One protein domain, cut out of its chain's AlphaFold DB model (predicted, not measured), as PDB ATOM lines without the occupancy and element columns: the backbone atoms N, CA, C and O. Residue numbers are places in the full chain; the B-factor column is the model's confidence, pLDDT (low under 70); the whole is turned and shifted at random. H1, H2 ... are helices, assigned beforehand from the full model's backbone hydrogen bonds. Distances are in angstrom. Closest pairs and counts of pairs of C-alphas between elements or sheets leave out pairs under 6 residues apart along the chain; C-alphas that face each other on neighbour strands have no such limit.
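This is residues 136 to 182 of the 280 residues of an uncharacterized protein of Thermoprotei archaeon (UniProt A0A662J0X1). Two short helices, H2 and H3, lie side by side as an antiparallel helical hairpin, and a third, shorter helix, H1, is set crosswise near the last residues of H3. The turn of the hairpin, residues 160 to 164, lies at one end of the long axis, and loops from residues 144 to 148 and 176 to 181 make the other end. The printed part has 47 residues with three named helices, in the order H1, H2, H3, and no named strand; the class is all helix, though under half of the residues, 22 of 47, are in named elements. The whole is compact, with a radius of gyration of the C-alphas of 9.6 A, and elongated in outline, with spans of 27 by 17 by 16 A.

H1 holds residues 136 to 141 and is 8.6 A from first to last C-alpha; it begins at C-alpha 136, at (-41.753, -1.338, -52.035). A short link of 10 residues leads to H2, residues 152 to 159, which is 11.6 A long from C-alpha 152 at (-43.632, -13.849, -39.990) to C-alpha 159. A tight link of 5 residues leads to H3, residues 165 to 172, 10.2 A long, which ends at C-alpha 172, at (-42.455, -5.442, -39.083). Residues 179 to 181 are also helix, in a run too short to bear a name.

H2 and H3 form a helical hairpin and touch, with 6 pairs of C-alphas within 8 A. Their closest C-alphas, those of Ala 154 and Leu 168, are 5.9 A apart. They run opposite ways at a shallow tilt of 5 degrees, with their centres 9.5 A apart. H1 and H3 only just touch, with 3 pairs of C-alphas within 8 A; the closest C-alphas are those of Leu 139 and Val 171, at 6.1 A. The lines of H1 and H3 are about perpendicular, but only just, at 73 degrees. H1 and H2 are apart. In H1 and H3 every O i to N i+4 pair is within hydrogen-bond range; in H2 it is 3 of 4.

The two C-alphas farthest apart are those of Ala 160 and Thr 181, at 28.5 A, while the first and last printed C-alphas, those of Cys 136 and Thr 182, are 9.7 A apart. The printed part has no cut, and no link between named helices is long. The mean pLDDT of the printed part is 95.8, and no printed residue is under 70.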
ATOM      1  N   CYS A 136     -40.499  -0.841 -51.489       97.44
ATOM      2  CA  CYS A 136     -41.753  -1.338 -52.035       97.44
ATOM      3  C   CYS A 136     -41.638  -2.800 -52.499       97.44
ATOM      4  O   CYS A 136     -42.485  -3.620 -52.153       97.44
ATOM      5  N   GLU A 137     -40.584  -3.160 -53.236       97.81
ATOM      6  CA  GLU A 137     -40.362  -4.555 -53.643       97.81
ATOM      7  C   GLU A 137     -40.101  -5.470 -52.439       97.81
ATOM      8  O   GLU A 137     -40.596  -6.596 -52.417       97.81
ATOM      9  N   LEU A 138     -39.411  -4.965 -51.411       98.12
ATOM     10  CA  LEU A 138     -39.277  -5.644 -50.122       98.12
ATOM     11  C   LEU A 138     -40.650  -5.906 -49.476       98.12
ATOM     12  O   LEU A 138     -40.943  -7.040 -49.113       98.12
ATOM     13  N   LEU A 139     -41.522  -4.900 -49.359       97.88
ATOM     14  CA  LEU A 139     -42.848  -5.092 -48.756       97.88
ATOM     15  C   LEU A 139     -43.731  -6.033 -49.573       97.88
ATOM     16  O   LEU A 139     -44.401  -6.884 -48.998       97.88
ATOM     17  N   LYS A 140     -43.705  -5.929 -50.906       97.00
ATOM     18  CA  LYS A 140     -44.438  -6.844 -51.794       97.00
ATOM     19  C   LYS A 140     -43.994  -8.289 -51.626       97.00
ATOM     20  O   LYS A 140     -44.830  -9.180 -51.720       97.00
ATOM     21  N   HIS A 141     -42.706  -8.524 -51.380       97.62
ATOM     22  CA  HIS A 141     -42.189  -9.863 -51.120       97.62
ATOM     23  C   HIS A 141     -42.851 -10.515 -49.894       97.62
ATOM     24  O   HIS A 141     -43.065 -11.727 -49.892       97.62
ATOM     25  N   TYR A 142     -43.226  -9.710 -48.896       97.94
ATOM     26  CA  TYR A 142     -43.887 -10.152 -47.665       97.94
ATOM     27  C   TYR A 142     -45.395  -9.867 -47.630       97.94
ATOM     28  O   TYR A 142     -46.029 -10.062 -46.596       97.94
ATOM     29  N   ALA A 143     -45.994  -9.413 -48.732       97.25
ATOM     30  CA  ALA A 143     -47.418  -9.112 -48.797       97.25
ATOM     31  C   ALA A 143     -48.217 -10.238 -49.458       97.25
ATOM     32  O   ALA A 143     -47.747 -10.920 -50.369       97.25
ATOM     33  N   ASN A 144     -49.462 -10.412 -49.021       95.31
ATOM     34  CA  ASN A 144     -50.399 -11.318 -49.676       95.31
ATOM     35  C   ASN A 144     -51.058 -10.684 -50.917       95.31
ATOM     36  O   ASN A 144     -50.823  -9.530 -51.275       95.31
ATOM     37  N   ASP A 145     -51.945 -11.447 -51.557       93.94
ATOM     38  CA  ASP A 145     -52.718 -11.032 -52.732       93.94
ATOM     39  C   ASP A 145     -53.646  -9.831 -52.486       93.94
ATOM     40  O   ASP A 145     -54.129  -9.224 -53.437       93.94
ATOM     41  N   GLN A 146     -53.899  -9.477 -51.226       94.44
ATOM     42  CA  GLN A 146     -54.674  -8.309 -50.806       94.44
ATOM     43  C   GLN A 146     -53.789  -7.141 -50.345       94.44
ATOM     44  O   GLN A 146     -54.298  -6.216 -49.720       94.44
ATOM     45  N   CYS A 147     -52.485  -7.174 -50.643       96.44
ATOM     46  CA  CYS A 147     -51.505  -6.160 -50.241       96.44
ATOM     47  C   CYS A 147     -51.312  -6.016 -48.722       96.44
ATOM     48  O   CYS A 147     -50.768  -5.012 -48.261       96.44
ATOM     49  N   ILE A 148     -51.726  -7.018 -47.940       96.50
ATOM     50  CA  ILE A 148     -51.501  -7.048 -46.494       96.50
ATOM     51  C   ILE A 148     -50.143  -7.686 -46.216       96.50
ATOM     52  O   ILE A 148     -49.904  -8.813 -46.654       96.50
ATOM     53  N   VAL A 149     -49.281  -6.977 -45.488       97.69
ATOM     54  CA  VAL A 149     -47.948  -7.459 -45.094       97.69
ATOM     55  C   VAL A 149     -48.061  -8.516 -43.992       97.69
ATOM     56  O   VAL A 149     -48.870  -8.376 -43.076       97.69
ATOM     57  N   ASP A 150     -47.237  -9.558 -44.073       97.12
ATOM     58  CA  ASP A 150     -47.031 -10.566 -43.030       97.12
ATOM     59  C   ASP A 150     -45.533 -10.673 -42.709       97.12
ATOM     60  O   ASP A 150     -44.734 -11.200 -43.491       97.12
ATOM     61  N   ALA A 151     -45.145 -10.174 -41.535       96.06
ATOM     62  CA  ALA A 151     -43.751 -10.129 -41.106       96.06
ATOM     63  C   ALA A 151     -43.203 -11.492 -40.641       96.06
ATOM     64  O   ALA A 151     -42.000 -11.615 -40.396       96.06
ATOM     65  N   THR A 152     -44.031 -12.541 -40.547       95.38
ATOM     66  CA  THR A 152     -43.632 -13.849 -39.990       95.38
ATOM     67  C   THR A 152     -42.380 -14.414 -40.668       95.38
ATOM     68  O   THR A 152     -41.453 -14.870 -39.996       95.38
ATOM     69  N   ASN A 153     -42.317 -14.351 -42.002       96.38
ATOM     70  CA  ASN A 153     -41.162 -14.847 -42.756       96.38
ATOM     71  C   ASN A 153     -39.982 -13.865 -42.758       96.38
ATOM     72  O   ASN A 153     -38.842 -14.303 -42.892       96.38
ATOM     73  N   ALA A 154     -40.218 -12.567 -42.548       97.19
ATOM     74  CA  ALA A 154     -39.148 -11.573 -42.495       97.19
ATOM     75  C   ALA A 154     -38.207 -11.824 -41.308       97.19
ATOM     76  O   ALA A 154     -36.991 -11.731 -41.455       97.19
ATOM     77  N   TRP A 155     -38.737 -12.244 -40.155       94.44
ATOM     78  CA  TRP A 155     -37.922 -12.634 -38.997       94.44
ATOM     79  C   TRP A 155     -37.014 -13.838 -39.286       94.44
ATOM     80  O   TRP A 155     -35.858 -13.867 -38.855       94.44
ATOM     81  N   VAL A 156     -37.514 -14.822 -40.040       96.06
ATOM     82  CA  VAL A 156     -36.732 -15.995 -40.470       96.06
ATOM     83  C   VAL A 156     -35.623 -15.573 -41.431       96.06
ATOM     84  O   VAL A 156     -34.483 -16.022 -41.306       96.06
ATOM     85  N   ASP A 157     -35.942 -14.684 -42.364       97.75
ATOM     86  CA  ASP A 157     -35.007 -14.173 -43.358       97.75
ATOM     87  C   ASP A 157     -33.920 -13.302 -42.729       97.75
ATOM     88  O   ASP A 157     -32.744 -13.465 -43.059       97.75
ATOM     89  N   ALA A 158     -34.270 -12.459 -41.759       95.00
ATOM     90  CA  ALA A 158     -33.313 -11.666 -40.999       95.00
ATOM     91  C   ALA A 158     -32.365 -12.557 -40.185       95.00
ATOM     92  O   ALA A 158     -31.149 -12.379 -40.230       95.00
ATOM     93  N   ALA A 159     -32.895 -13.580 -39.503       92.06
ATOM     94  CA  ALA A 159     -32.081 -14.546 -38.765       92.06
ATOM     95  C   ALA A 159     -31.139 -15.353 -39.680       92.06
ATOM     96  O   ALA A 159     -30.056 -15.758 -39.256       92.06
ATOM     97  N   ALA A 160     -31.534 -15.569 -40.937       95.44
ATOM     98  CA  ALA A 160     -30.716 -16.208 -41.964       95.44
ATOM     99  C   ALA A 160     -29.764 -15.237 -42.696       95.44
ATOM    100  O   ALA A 160     -29.011 -15.680 -43.564       95.44
ATOM    101  N   GLY A 161     -29.796 -13.937 -42.383       94.31
ATOM    102  CA  GLY A 161     -29.007 -12.907 -43.063       94.31
ATOM    103  C   GLY A 161     -29.427 -12.642 -44.513       94.31
ATOM    104  O   GLY A 161     -28.612 -12.165 -45.298       94.31
ATOM    105  N   ARG A 162     -30.668 -12.986 -44.889       97.50
ATOM    106  CA  ARG A 162     -31.255 -12.720 -46.219       97.50
ATOM    107  C   ARG A 162     -31.799 -11.303 -46.368       97.50
ATOM    108  O   ARG A 162     -31.943 -10.834 -47.491       97.50
ATOM    109  N   ILE A 163     -32.106 -10.659 -45.246       97.81
ATOM    110  CA  ILE A 163     -32.446  -9.242 -45.150       97.81
ATOM    111  C   ILE A 163     -31.676  -8.618 -43.985       97.81
ATOM    112  O   ILE A 163     -31.213  -9.329 -43.089       97.81
ATOM    113  N   THR A 164     -31.519  -7.299 -43.996       96.12
ATOM    114  CA  THR A 164     -30.906  -6.567 -42.885       96.12
ATOM    115  C   THR A 164     -31.906  -6.307 -41.756       96.12
ATOM    116  O   THR A 164     -33.109  -6.531 -41.895       96.12
ATOM    117  N   VAL A 165     -31.417  -5.815 -40.616       93.81
ATOM    118  CA  VAL A 165     -32.280  -5.456 -39.483       93.81
ATOM    119  C   VAL A 165     -33.154  -4.242 -39.802       93.81
ATOM    120  O   VAL A 165     -34.307  -4.216 -39.386       93.81
ATOM    121  N   ALA A 166     -32.657  -3.271 -40.570       94.31
ATOM    122  CA  ALA A 166     -33.469  -2.150 -41.042       94.31
ATOM    123  C   ALA A 166     -34.549  -2.572 -42.051       94.31
ATOM    124  O   ALA A 166     -35.650  -2.030 -42.027       94.31
ATOM    125  N   GLU A 167     -34.275  -3.558 -42.912       97.06
ATOM    126  CA  GLU A 167     -35.301  -4.137 -43.790       97.06
ATOM    127  C   GLU A 167     -36.353  -4.914 -42.987       97.06
ATOM    128  O   GLU A 167     -37.543  -4.766 -43.254       97.06
ATOM    129  N   LEU A 168     -35.939  -5.687 -41.974       96.19
ATOM    130  CA  LEU A 168     -36.863  -6.341 -41.045       96.19
ATOM    131  C   LEU A 168     -37.753  -5.318 -40.334       96.19
ATOM    132  O   LEU A 168     -38.966  -5.476 -40.334       96.19
ATOM    133  N   ASP A 169     -37.156  -4.277 -39.752       94.56
ATOM    134  CA  ASP A 169     -37.875  -3.205 -39.060       94.56
ATOM    135  C   ASP A 169     -38.924  -2.548 -39.964       94.56
ATOM    136  O   ASP A 169     -40.057  -2.316 -39.544       94.56
ATOM    137  N   PHE A 170     -38.578  -2.336 -41.237       95.44
ATOM    138  CA  PHE A 170     -39.486  -1.760 -42.222       95.44
ATOM    139  C   PHE A 170     -40.700  -2.642 -42.529       95.44
ATOM    140  O   PHE A 170     -41.806  -2.130 -42.694       95.44
ATOM    141  N   VAL A 171     -40.503  -3.960 -42.595       96.94
ATOM    142  CA  VAL A 171     -41.591  -4.927 -42.799       96.94
ATOM    143  C   VAL A 171     -42.444  -5.058 -41.535       96.94
ATOM    144  O   VAL A 171     -43.669  -5.006 -41.614       96.94
ATOM    145  N   ASP A 172     -41.805  -5.190 -40.373       95.12
ATOM    146  CA  ASP A 172     -42.455  -5.442 -39.083       95.12
ATOM    147  C   ASP A 172     -43.314  -4.247 -38.632       95.12
ATOM    148  O   ASP A 172     -44.427  -4.445 -38.144       95.12
ATOM    149  N   MET A 173     -42.904  -3.001 -38.931       93.12
ATOM    150  CA  MET A 173     -43.741  -1.824 -38.645       93.12
ATOM    151  C   MET A 173     -45.094  -1.854 -39.382       93.12
ATOM    152  O   MET A 173     -46.041  -1.181 -38.967       93.12
ATOM    153  N   LEU A 174     -45.169  -2.580 -40.504       95.06
ATOM    154  CA  LEU A 174     -46.355  -2.705 -41.349       95.06
ATOM    155  C   LEU A 174     -47.048  -4.060 -41.186       95.06
ATOM    156  O   LEU A 174     -47.969  -4.339 -41.952       95.06
ATOM    157  N   ASP A 175     -46.664  -4.883 -40.203       96.19
ATOM    158  CA  ASP A 175     -47.270  -6.201 -40.013       96.19
ATOM    159  C   ASP A 175     -48.800  -6.094 -39.921       96.19
ATOM    160  O   ASP A 175     -49.356  -5.298 -39.155       96.19
ATOM    161  N   ARG A 176     -49.486  -6.898 -40.741       95.75
ATOM    162  CA  ARG A 176     -50.950  -6.957 -40.885       95.75
ATOM    163  C   ARG A 176     -51.611  -5.667 -41.370       95.75
ATOM    164  O   ARG A 176     -52.832  -5.536 -41.258       95.75
ATOM    165  N   GLN A 177     -50.850  -4.731 -41.924       95.38
ATOM    166  CA  GLN A 177     -51.372  -3.502 -42.517       95.38
ATOM    167  C   GLN A 177     -51.371  -3.590 -44.045       95.38
ATOM    168  O   GLN A 177     -50.582  -4.321 -44.645       95.38
ATOM    169  N   ASP A 178     -52.268  -2.828 -44.679       94.44
ATOM    170  CA  ASP A 178     -52.213  -2.603 -46.124       94.44
ATOM    171  C   ASP A 178     -50.988  -1.750 -46.439       94.44
ATOM    172  O   ASP A 178     -50.898  -0.587 -46.023       94.44
ATOM    173  N   LEU A 179     -50.057  -2.321 -47.199       95.50
ATOM    174  CA  LEU A 179     -48.804  -1.667 -47.551       95.50
ATOM    175  C   LEU A 179     -49.012  -0.367 -48.337       95.50
ATOM    176  O   LEU A 179     -48.163   0.522 -48.268       95.50
ATOM    177  N   ASN A 180     -50.142  -0.205 -49.036       94.31
ATOM    178  CA  ASN A 180     -50.466   1.030 -49.751       94.31
ATOM    179  C   ASN A 180     -50.808   2.198 -48.819       94.31
ATOM    180  O   ASN A 180     -50.806   3.343 -49.270       94.31
ATOM    181  N   THR A 181     -51.065   1.937 -47.534       92.50
ATOM    182  CA  THR A 181     -51.251   2.988 -46.517       92.50
ATOM    183  C   THR A 181     -49.974   3.809 -46.341       92.50
ATOM    184  O   THR A 181     -50.032   5.030 -46.208       92.50
ATOM    185  N   THR A 182     -48.820   3.139 -46.388       92.00
ATOM    186  CA  THR A 182     -47.500   3.756 -46.185       92.00
ATOM    187  C   THR A 182     -46.783   3.986 -47.512       92.00
ATOM    188  O   THR A 182     -46.223   5.055 -47.747       92.00
TER     189      THR A 182